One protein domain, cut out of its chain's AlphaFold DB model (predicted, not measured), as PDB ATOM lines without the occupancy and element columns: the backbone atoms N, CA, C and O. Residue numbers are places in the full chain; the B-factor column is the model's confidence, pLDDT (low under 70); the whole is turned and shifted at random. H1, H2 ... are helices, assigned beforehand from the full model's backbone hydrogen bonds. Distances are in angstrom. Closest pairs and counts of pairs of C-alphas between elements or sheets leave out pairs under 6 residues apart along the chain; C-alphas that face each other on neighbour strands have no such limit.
ATOM      1  N   GLU A  79      -4.525  34.070  25.765       87.25
ATOM      2  CA  GLU A  79      -4.579  35.496  25.410       87.25
ATOM      3  C   GLU A  79      -5.312  35.714  24.087       87.25
ATOM      4  O   GLU A  79      -6.298  36.438  24.048       87.25
ATOM      5  N   LYS A  80      -4.933  34.991  23.024       87.88
ATOM      6  CA  LYS A  80      -5.611  35.079  21.723       87.88
ATOM      7  C   LYS A  80      -7.089  34.699  21.823       87.88
ATOM      8  O   LYS A  80      -7.927  35.284  21.147       87.88
ATOM      9  N   THR A  81      -7.422  33.712  22.654       89.38
ATOM     10  CA  THR A  81      -8.814  33.305  22.891       89.38
ATOM     11  C   THR A  81      -9.592  34.397  23.623       89.38
ATOM     12  O   THR A  81     -10.743  34.656  23.275       89.38
ATOM     13  N   GLU A  82      -8.982  35.058  24.605       89.31
ATOM     14  CA  GLU A  82      -9.586  36.189  25.313       89.31
ATOM     15  C   GLU A  82      -9.730  37.423  24.414       89.31
ATOM     16  O   GLU A  82     -10.786  38.052  24.422       89.31
ATOM     17  N   ASP A  83      -8.755  37.715  23.556       86.94
ATOM     18  CA  ASP A  83      -8.845  38.800  22.575       86.94
ATOM     19  C   ASP A  83      -9.935  38.534  21.536       86.94
ATOM     20  O   ASP A  83     -10.740  39.417  21.251       86.94
ATOM     21  N   ILE A  84     -10.049  37.298  21.038       88.56
ATOM     22  CA  ILE A  84     -11.148  36.896  20.150       88.56
ATOM     23  C   ILE A  84     -12.495  37.029  20.870       88.56
ATOM     24  O   ILE A  84     -13.470  37.470  20.266       88.56
ATOM     25  N   LYS A  85     -12.592  36.670  22.156       87.94
ATOM     26  CA  LYS A  85     -13.827  36.875  22.932       87.94
ATOM     27  C   LYS A  85     -14.147  38.358  23.109       87.94
ATOM     28  O   LYS A  85     -15.320  38.714  23.039       87.94
ATOM     29  N   ARG A  86     -13.145  39.213  23.333       86.75
ATOM     30  CA  ARG A  86     -13.315  40.673  23.436       86.75
ATOM     31  C   ARG A  86     -13.760  41.274  22.106       86.75
ATOM     32  O   ARG A  86     -14.746  41.999  22.091       86.75
ATOM     33  N   GLN A  87     -13.122  40.894  21.001       83.69
ATOM     34  CA  GLN A  87     -13.536  41.288  19.653       83.69
ATOM     35  C   GLN A  87     -14.960  40.827  19.351       83.69
ATOM     36  O   GLN A  87     -15.774  41.643  18.954       83.69
ATOM     37  N   LYS A  88     -15.315  39.572  19.654       81.00
ATOM     38  CA  LYS A  88     -16.685  39.068  19.470       81.00
ATOM     39  C   LYS A  88     -17.724  39.745  20.360       81.00
ATOM     40  O   LYS A  88     -18.891  39.756  19.990       81.00
ATOM     41  N   ARG A  89     -17.353  40.246  21.544       80.44
ATOM     42  CA  ARG A  89     -18.259  41.041  22.393       80.44
ATOM     43  C   ARG A  89     -18.497  42.412  21.773       80.44
ATOM     44  O   ARG A  89     -19.646  42.772  21.582       80.44
ATOM     45  N   ASN A  90     -17.431  43.085  21.351       76.88
ATOM     46  CA  ASN A  90     -17.533  44.388  20.700       76.88
ATOM     47  C   ASN A  90     -18.260  44.292  19.343       76.88
ATOM     48  O   ASN A  90     -19.152  45.079  19.067       76.88
ATOM     49  N   GLU A  91     -17.986  43.259  18.539       67.69
ATOM     50  CA  GLU A  91     -18.723  42.977  17.298       67.69
ATOM     51  C   GLU A  91     -20.176  42.560  17.561       67.69
ATOM     52  O   GLU A  91     -21.048  42.867  16.756       67.69
ATOM     53  N   LYS A  92     -20.487  41.887  18.678       61.53
ATOM     54  CA  LYS A  92     -21.886  41.615  19.053       61.53
ATOM     55  C   LYS A  92     -22.639  42.869  19.475       61.53
ATOM     56  O   LYS A  92     -23.857  42.879  19.326       61.53
ATOM     57  N   ASP A  93     -21.947  43.880  19.980       63.25
ATOM     58  CA  ASP A  93     -22.564  45.141  20.379       63.25
ATOM     59  C   ASP A  93     -22.717  46.093  19.176       63.25
ATOM     60  O   ASP A  93     -23.748  46.755  19.061       63.25
ATOM     61  N   ASP A  94     -21.791  46.056  18.210       59.31
ATOM     62  CA  ASP A  94     -21.835  46.908  17.010       59.31
ATOM     63  C   ASP A  94     -22.619  46.291  15.833       59.31
ATOM     64  O   ASP A  94     -23.235  47.010  15.043       59.31
ATOM     65  N   ASP A 104     -28.226  33.111  11.789       60.56
ATOM     66  CA  ASP A 104     -28.315  32.459  13.099       60.56
ATOM     67  C   ASP A 104     -29.761  32.014  13.394       60.56
ATOM     68  O   ASP A 104     -29.981  30.925  13.925       60.56
ATOM     69  N   GLU A 105     -30.769  32.789  12.972       74.50
ATOM     70  CA  GLU A 105     -32.176  32.386  13.078       74.50
ATOM     71  C   GLU A 105     -32.504  31.187  12.170       74.50
ATOM     72  O   GLU A 105     -33.263  30.301  12.571       74.50
ATOM     73  N   GLN A 106     -31.906  31.098  10.977       74.12
ATOM     74  CA  GLN A 106     -32.058  29.927  10.107       74.12
ATOM     75  C   GLN A 106     -31.417  28.666  10.705       74.12
ATOM     76  O   GLN A 106     -32.046  27.607  10.669       74.12
ATOM     77  N   ILE A 107     -30.229  28.772  11.310       70.31
ATOM     78  CA  ILE A 107     -29.562  27.637  11.970       70.31
ATOM     79  C   ILE A 107     -30.390  27.147  13.163       70.31
ATOM     80  O   ILE A 107     -30.706  25.961  13.237       70.31
ATOM     81  N   VAL A 108     -30.852  28.053  14.033       77.81
ATOM     82  CA  VAL A 108     -31.696  27.692  15.189       77.81
ATOM     83  C   VAL A 108     -33.022  27.064  14.743       77.81
ATOM     84  O   VAL A 108     -33.476  26.075  15.327       77.81
ATOM     85  N   ARG A 109     -33.644  27.575  13.669       79.94
ATOM     86  CA  ARG A 109     -34.859  26.971  13.093       79.94
ATOM     87  C   ARG A 109     -34.610  25.556  12.565       79.94
ATOM     88  O   ARG A 109     -35.497  24.710  12.694       79.94
ATOM     89  N   LEU A 110     -33.450  25.286  11.967       75.38
ATOM     90  CA  LEU A 110     -33.093  23.958  11.459       75.38
ATOM     91  C   LEU A 110     -32.761  22.973  12.588       75.38
ATOM     92  O   LEU A 110     -33.241  21.841  12.550       75.38
ATOM     93  N   GLU A 111     -32.036  23.403  13.623       73.81
ATOM     94  CA  GLU A 111     -31.766  22.586  14.817       73.81
ATOM     95  C   GLU A 111     -33.063  22.206  15.542       73.81
ATOM     96  O   GLU A 111     -33.280  21.038  15.863       73.81
ATOM     97  N   THR A 112     -33.987  23.161  15.689       79.56
ATOM     98  CA  THR A 112     -35.301  22.908  16.302       79.56
ATOM     99  C   THR A 112     -36.116  21.897  15.486       79.56
ATOM    100  O   THR A 112     -36.741  20.994  16.043       79.56
ATOM    101  N   LYS A 113     -36.098  22.000  14.148       81.44
ATOM    102  CA  LYS A 113     -36.755  21.015  13.269       81.44
ATOM    103  C   LYS A 113     -36.157  19.617  13.425       81.44
ATOM    104  O   LYS A 113     -36.908  18.646  13.383       81.44
ATOM    105  N   LEU A 114     -34.839  19.513  13.604       75.19
ATOM    106  CA  LEU A 114     -34.146  18.240  13.805       75.19
ATOM    107  C   LEU A 114     -34.525  17.596  15.148       75.19
ATOM    108  O   LEU A 114     -34.776  16.393  15.207       75.19
ATOM    109  N   GLU A 115     -34.618  18.391  16.214       76.75
ATOM    110  CA  GLU A 115     -35.016  17.913  17.541       76.75
ATOM    111  C   GLU A 115     -36.456  17.382  17.549       76.75
ATOM    112  O   GLU A 115     -36.704  16.274  18.029       76.75
ATOM    113  N   VAL A 116     -37.394  18.112  16.930       82.38
ATOM    114  CA  VAL A 116     -38.786  17.657  16.765       82.38
ATOM    115  C   VAL A 116     -38.845  16.342  15.985       82.38
ATOM    116  O   VAL A 116     -39.555  15.422  16.395       82.38
ATOM    117  N   LEU A 117     -38.061  16.213  14.907       75.75
ATOM    118  CA  LEU A 117     -38.012  14.990  14.105       75.75
ATOM    119  C   LEU A 117     -37.488  13.788  14.903       75.75
ATOM    120  O   LEU A 117     -38.050  12.698  14.814       75.75
ATOM    121  N   ASN A 118     -36.439  13.978  15.706       73.12
ATOM    122  CA  ASN A 118     -35.885  12.921  16.557       73.12
ATOM    123  C   ASN A 118     -36.883  12.475  17.633       73.12
ATOM    124  O   ASN A 118     -36.992  11.284  17.934       73.12
ATOM    125  N   LEU A 119     -37.650  13.416  18.183       76.31
ATOM    126  CA  LEU A 119     -38.669  13.140  19.192       76.31
ATOM    127  C   LEU A 119     -39.868  12.380  18.592       76.31
ATOM    128  O   LEU A 119     -40.402  11.465  19.222       76.31
ATOM    129  N   GLU A 120     -40.262  12.695  17.354       77.94
ATOM    130  CA  GLU A 120     -41.241  11.900  16.597       77.94
ATOM    131  C   GLU A 120     -40.719  10.492  16.278       77.94
ATOM    132  O   GLU A 120     -41.464   9.518  16.412       77.94
ATOM    133  N   PHE A 121     -39.437  10.361  15.931       73.31
ATOM    134  CA  PHE A 121     -38.813   9.068  15.648       73.31
ATOM    135  C   PHE A 121     -38.790   8.151  16.880       73.31
ATOM    136  O   PHE A 121     -39.129   6.971  16.775       73.31
ATOM    137  N   GLY A 122     -38.479   8.696  18.062       71.50
ATOM    138  CA  GLY A 122     -38.510   7.956  19.328       71.50
ATOM    139  C   GLY A 122     -39.886   7.350  19.628       71.50
ATOM    140  O   GLY A 122     -40.000   6.150  19.866       71.50
ATOM    141  N   LYS A 123     -40.960   8.141  19.482       77.44
ATOM    142  CA  LYS A 123     -42.348   7.672  19.680       77.44
ATOM    143  C   LYS A 123     -42.750   6.547  18.722       77.44
ATOM    144  O   LYS A 123     -43.636   5.748  19.027       77.44
ATOM    145  N   ILE A 124     -42.151   6.506  17.535       67.75
ATOM    146  CA  ILE A 124     -42.422   5.468  16.538       67.75
ATOM    147  C   ILE A 124     -41.664   4.189  16.886       67.75
ATOM    148  O   ILE A 124     -42.265   3.119  16.836       67.75
ATOM    149  N   LEU A 125     -40.398   4.283  17.300       68.62
ATOM    150  CA  LEU A 125     -39.624   3.127  17.767       68.62
ATOM    151  C   LEU A 125     -40.292   2.437  18.967       68.62
ATOM    152  O   LEU A 125     -40.397   1.210  18.981       68.62
ATOM    153  N   ASP A 126     -40.842   3.211  19.904       73.00
ATOM    154  CA  ASP A 126     -41.585   2.680  21.055       73.00
ATOM    155  C   ASP A 126     -42.862   1.919  20.643       73.00
ATOM    156  O   ASP A 126     -43.237   0.917  21.256       73.00
ATOM    157  N   ASN A 127     -43.523   2.349  19.563       67.62
ATOM    158  CA  ASN A 127     -44.690   1.661  19.003       67.62
ATOM    159  C   ASN A 127     -44.318   0.419  18.177       67.62
ATOM    160  O   ASN A 127     -45.101  -0.529  18.114       67.62
ATOM    161  N   ILE A 128     -43.141   0.417  17.547       67.06
ATOM    162  CA  ILE A 128     -42.631  -0.706  16.750       67.06
ATOM    163  C   ILE A 128     -42.194  -1.863  17.649       67.06
ATOM    164  O   ILE A 128     -42.549  -3.004  17.367       67.06
ATOM    165  N   ASN A 129     -41.520  -1.586  18.768       66.69
ATOM    166  CA  ASN A 129     -41.111  -2.624  19.723       66.69
ATOM    167  C   ASN A 129     -42.294  -3.394  20.343       66.69
ATOM    168  O   ASN A 129     -42.099  -4.474  20.888       66.69
ATOM    169  N   ASN A 130     -43.518  -2.872  20.221       66.94
ATOM    170  CA  ASN A 130     -44.740  -3.496  20.725       66.94
ATOM    171  C   ASN A 130     -45.579  -4.228  19.653       66.94
ATOM    172  O   ASN A 130     -46.647  -4.743  19.989       66.94
ATOM    173  N   LYS A 131     -45.161  -4.293  18.375       63.25
ATOM    174  CA  LYS A 131     -45.931  -4.968  17.306       63.25
ATOM    175  C   LYS A 131     -45.072  -5.862  16.411       63.25
ATOM    176  O   LYS A 131     -44.126  -5.413  15.778       63.25
ATOM    177  N   GLU A 132     -45.488  -7.122  16.282       70.56
ATOM    178  CA  GLU A 132     -44.740  -8.205  15.620       70.56
ATOM    179  C   GLU A 132     -44.736  -8.139  14.074       70.56
ATOM    180  O   GLU A 132     -43.973  -8.845  13.418       70.56
ATOM    181  N   SER A 133     -45.526  -7.253  13.455       68.25
ATOM    182  CA  SER A 133     -45.471  -7.017  12.005       68.25
ATOM    183  C   SER A 133     -45.701  -5.546  11.652       68.25
ATOM    184  O   SER A 133     -46.773  -4.996  11.918       68.25
ATOM    185  N   LEU A 134     -44.704  -4.912  11.023       73.75
ATOM    186  CA  LEU A 134     -44.797  -3.533  10.532       73.75
ATOM    187  C   LEU A 134     -45.717  -3.446   9.308       73.75
ATOM    188  O   LEU A 134     -45.424  -4.044   8.271       73.75
ATOM    189  N   ASP A 135     -46.770  -2.637   9.408       80.12
ATOM    190  CA  ASP A 135     -47.648  -2.316   8.285       80.12
ATOM    191  C   ASP A 135     -46.892  -1.541   7.182       80.12
ATOM    192  O   ASP A 135     -45.955  -0.773   7.435       80.12
ATOM    193  N   VAL A 136     -47.307  -1.736   5.929       77.81
ATOM    194  CA  VAL A 136     -46.720  -1.108   4.732       77.81
ATOM    195  C   VAL A 136     -46.756   0.418   4.844       77.81
ATOM    196  O   VAL A 136     -45.827   1.104   4.404       77.81
ATOM    197  N   HIS A 137     -47.788   0.956   5.494       74.62
ATOM    198  CA  HIS A 137     -47.930   2.388   5.715       74.62
ATOM    199  C   HIS A 137     -46.854   2.949   6.664       74.62
ATOM    200  O   HIS A 137     -46.355   4.056   6.440       74.62
ATOM    201  N   THR A 138     -46.429   2.172   7.669       73.62
ATOM    202  CA  THR A 138     -45.343   2.533   8.598       73.62
ATOM    203  C   THR A 138     -43.990   2.542   7.891       73.62
ATOM    204  O   THR A 138     -43.212   3.476   8.073       73.62
ATOM    205  N   LYS A 139     -43.728   1.568   7.009       72.75
ATOM    206  CA  LYS A 139     -42.494   1.538   6.199       72.75
ATOM    207  C   LYS A 139     -42.383   2.746   5.266       72.75
ATOM    208  O   LYS A 139     -41.326   3.363   5.178       72.75
ATOM    209  N   LYS A 140     -43.479   3.125   4.598       76.19
ATOM    210  CA  LYS A 140     -43.495   4.293   3.700       76.19
ATOM    211  C   LYS A 140     -43.253   5.604   4.458       76.19
ATOM    212  O   LYS A 140     -42.573   6.489   3.942       76.19
ATOM    213  N   PHE A 141     -43.779   5.717   5.678       77.00
ATOM    214  CA  PHE A 141     -43.533   6.869   6.543       77.00
ATOM    215  C   PHE A 141     -42.071   6.937   7.012       77.00
ATOM    216  O   PHE A 141     -41.460   7.994   6.889       77.00
ATOM    217  N   LEU A 142     -41.485   5.818   7.459       74.06
ATOM    218  CA  LEU A 142     -40.076   5.752   7.878       74.06
ATOM    219  C   LEU A 142     -39.120   6.193   6.764       74.06
ATOM    220  O   LEU A 142     -38.269   7.044   7.005       74.06
ATOM    221  N   ASN A 143     -39.339   5.722   5.531       72.62
ATOM    222  CA  ASN A 143     -38.545   6.164   4.383       72.62
ATOM    223  C   ASN A 143     -38.692   7.676   4.132       72.62
ATOM    224  O   ASN A 143     -37.721   8.344   3.802       72.62
ATOM    225  N   SER A 144     -39.888   8.249   4.315       78.38
ATOM    226  CA  SER A 144     -40.080   9.700   4.175       78.38
ATOM    227  C   SER A 144     -39.374  10.505   5.268       78.38
ATOM    228  O   SER A 144     -38.987  11.646   5.007       78.38
ATOM    229  N   VAL A 145     -39.262   9.965   6.481       73.75
ATOM    230  CA  VAL A 145     -38.561  10.618   7.592       73.75
ATOM    231  C   VAL A 145     -37.055  10.558   7.365       73.75
ATOM    232  O   VAL A 145     -36.395  11.588   7.473       73.75
ATOM    233  N   GLU A 146     -36.530   9.406   6.951       75.19
ATOM    234  CA  GLU A 146     -35.116   9.236   6.612       75.19
ATOM    235  C   GLU A 146     -34.669  10.227   5.526       75.19
ATOM    236  O   GLU A 146     -33.689  10.949   5.721       75.19
ATOM    237  N   THR A 147     -35.439  10.370   4.441       72.88
ATOM    238  CA  THR A 147     -35.138  11.346   3.381       72.88
ATOM    239  C   THR A 147     -35.117  12.787   3.904       72.88
ATOM    240  O   THR A 147     -34.253  13.573   3.521       72.88
ATOM    241  N   LYS A 148     -36.035  13.151   4.813       76.06
ATOM    242  CA  LYS A 148     -36.071  14.497   5.413       76.06
ATOM    243  C   LYS A 148     -34.892  14.742   6.358       76.06
ATOM    244  O   LYS A 148     -34.342  15.840   6.341       76.06
ATOM    245  N   VAL A 149     -34.474  13.741   7.137       75.06
ATOM    246  CA  VAL A 149     -33.268  13.828   7.981       75.06
ATOM    247  C   VAL A 149     -32.029  14.030   7.114       75.06
ATOM    248  O   VAL A 149     -31.243  14.934   7.387       75.06
ATOM    249  N   GLN A 150     -31.879  13.249   6.042       68.75
ATOM    250  CA  GLN A 150     -30.751  13.379   5.115       68.75
ATOM    251  C   GLN A 150     -30.719  14.762   4.445       68.75
ATOM    252  O   GLN A 150     -29.654  15.364   4.324       68.75
ATOM    253  N   GLN A 151     -31.881  15.306   4.067       74.81
ATOM    254  CA  GLN A 151     -31.984  16.646   3.484       74.81
ATOM    255  C   GLN A 151     -31.586  17.748   4.481       74.81
ATOM    256  O   GLN A 151     -30.807  18.628   4.125       74.81
ATOM    257  N   ILE A 152     -32.045  17.668   5.737       72.00
ATOM    258  CA  ILE A 152     -31.684  18.628   6.795       72.00
ATOM    259  C   ILE A 152     -30.190  18.532   7.137       72.00
ATOM    260  O   ILE A 152     -29.536  19.555   7.321       72.00
ATOM    261  N   GLN A 153     -29.617  17.324   7.174       71.44
ATOM    262  CA  GLN A 153     -28.178  17.126   7.382       71.44
ATOM    263  C   GLN A 153     -27.340  17.717   6.242       71.44
ATOM    264  O   GLN A 153     -26.284  18.293   6.497       71.44
ATOM    265  N   LEU A 154     -27.806  17.608   4.994       67.56
ATOM    266  CA  LEU A 154     -27.151  18.215   3.835       67.56
ATOM    267  C   LEU A 154     -27.209  19.750   3.895       67.56
ATOM    268  O   LEU A 154     -26.208  20.415   3.645       67.56
ATOM    269  N   GLU A 155     -28.359  20.311   4.269       70.00
ATOM    270  CA  GLU A 155     -28.565  21.755   4.414       70.00
ATOM    271  C   GLU A 155     -27.708  22.333   5.558       70.00
ATOM    272  O   GLU A 155     -27.004  23.324   5.365       70.00
ATOM    273  N   LEU A 156     -27.638  21.637   6.702       65.19
ATOM    274  CA  LEU A 156     -26.718  21.948   7.806       65.19
ATOM    275  C   LEU A 156     -25.250  21.845   7.386       65.19
ATOM    276  O   LEU A 156     -24.450  22.708   7.744       65.19
ATOM    277  N   LYS A 157     -24.873  20.821   6.610       62.88
ATOM    278  CA  LYS A 157     -23.507  20.671   6.092       62.88
ATOM    279  C   LYS A 157     -23.139  21.828   5.167       62.88
ATOM    280  O   LYS A 157     -22.038  22.354   5.280       62.88
ATOM    281  N   ASN A 158     -24.048  22.276   4.306       63.19
ATOM    282  CA  ASN A 158     -23.806  23.414   3.417       63.19
ATOM    283  C   ASN A 158     -23.687  24.741   4.187       63.19
ATOM    284  O   ASN A 158     -22.837  25.559   3.846       63.19
ATOM    285  N   LEU A 159     -24.460  24.922   5.263       58.50
ATOM    286  CA  LEU A 159     -24.377  26.093   6.147       58.50
ATOM    287  C   LEU A 159     -23.126  26.084   7.048       58.50
ATOM    288  O   LEU A 159     -22.600  27.143   7.379       58.50
ATOM    289  N   THR A 160     -22.610  24.905   7.413       57.03
ATOM    290  CA  THR A 160     -21.425  24.738   8.284       57.03
ATOM    291  C   THR A 160     -20.104  24.550   7.529       57.03
ATOM    292  O   THR A 160     -19.044  24.746   8.117       57.03
ATOM    293  N   SER A 161     -20.129  24.261   6.220       58.75
ATOM    294  CA  SER A 161     -18.933  24.201   5.350       58.75
ATOM    295  C   SER A 161     -18.284  25.574   5.107       58.75
ATOM    296  O   SER A 161     -17.289  25.691   4.387       58.75
ATOM    297  N   GLY A 162     -18.821  26.632   5.717       52.25
ATOM    298  CA  GLY A 162     -18.210  27.949   5.753       52.25
ATOM    299  C   GLY A 162     -16.905  27.938   6.544       52.25
ATOM    300  O   GLY A 162     -16.927  28.125   7.759       52.25
TER     301      GLY A 162
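AT A GLANCE: This is residues 79 to 94 and 104 to 162 of the 433 residues of an uncharacterized protein of Pseudanabaena sp. UWO311 (UniProt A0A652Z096). Two long helices, H2 and H3, fold back on each other as a helical hairpin, side by side but touching along only part of H2, and a lone shorter helix, H1, lies well away from them, beyond the end of the hairpin opposite its loop and turned crosswise to its length. The loop end of the hairpin, residues 129 to 137, sticks out, and H1 stands free on its own across a cut. The printed part has 75 residues with three named helices, in the order H1, H2, H3, and no named strand; the class is all helix. The whole is extended, with a radius of gyration of the C-alphas of 19.7 A, and the C-alphas span 60 by 22 by 20 A, a length to which the separate H1 adds: without the stretches that stand free, the body of 50 residues spans 39 by 16 by 11 A.

IN THESE COORDINATES: H1 is residues 79 to 94 and measures 22.3 A from first to last C-alpha; it begins at C-alpha 79 at (-4.579, 35.496, 25.410). H2 is residues 104 to 128, 36.3 A long, and begins at C-alpha 104 at (-28.315, 32.459, 13.099). H3 is residues 136 to 160, also 36.3 A long, and ends at C-alpha 160 at (-21.425, 24.738, 8.284).

HOW THE PARTS SIT: H2 and H3 are a helical hairpin and touch, with 8 pairs of C-alphas within 8 A. H2 touches H3 with residues 107 to 117 alone. The closest C-alphas of the two are those of Leu 110 and Ile 152, 7.2 A apart. They run opposite ways at a shallow tilt of 25 degrees, and their centres are 10.7 A apart. H1 touches no helix: H1 and H2 are apart, and so are H1 and H3. In the backbones of H1, H2 and H3, every O i to N i+4 pair is within hydrogen-bond range.

THE WHOLE: The two C-alphas farthest apart in the domain are those of Glu 79 and Ser 133, at 60.5 A, while the first and last printed C-alphas, those of Glu 79 and Gly 162, are 25.1 A apart. Residues 95 to 103 are cut out and not printed, and C-alphas 94 and 104 are 16.3 A apart across this cut. The link from H1 to H2 runs across the cut; the link from H2 to H3, 7 residues, is short but not tight. No link that is printed whole is long. The mean pLDDT of the printed part is 73.5, and 22 residues are under 70: residues 91 to 94, 104, 124 to 125, 127 to 131, 133, 150, 154 and 156 to 162.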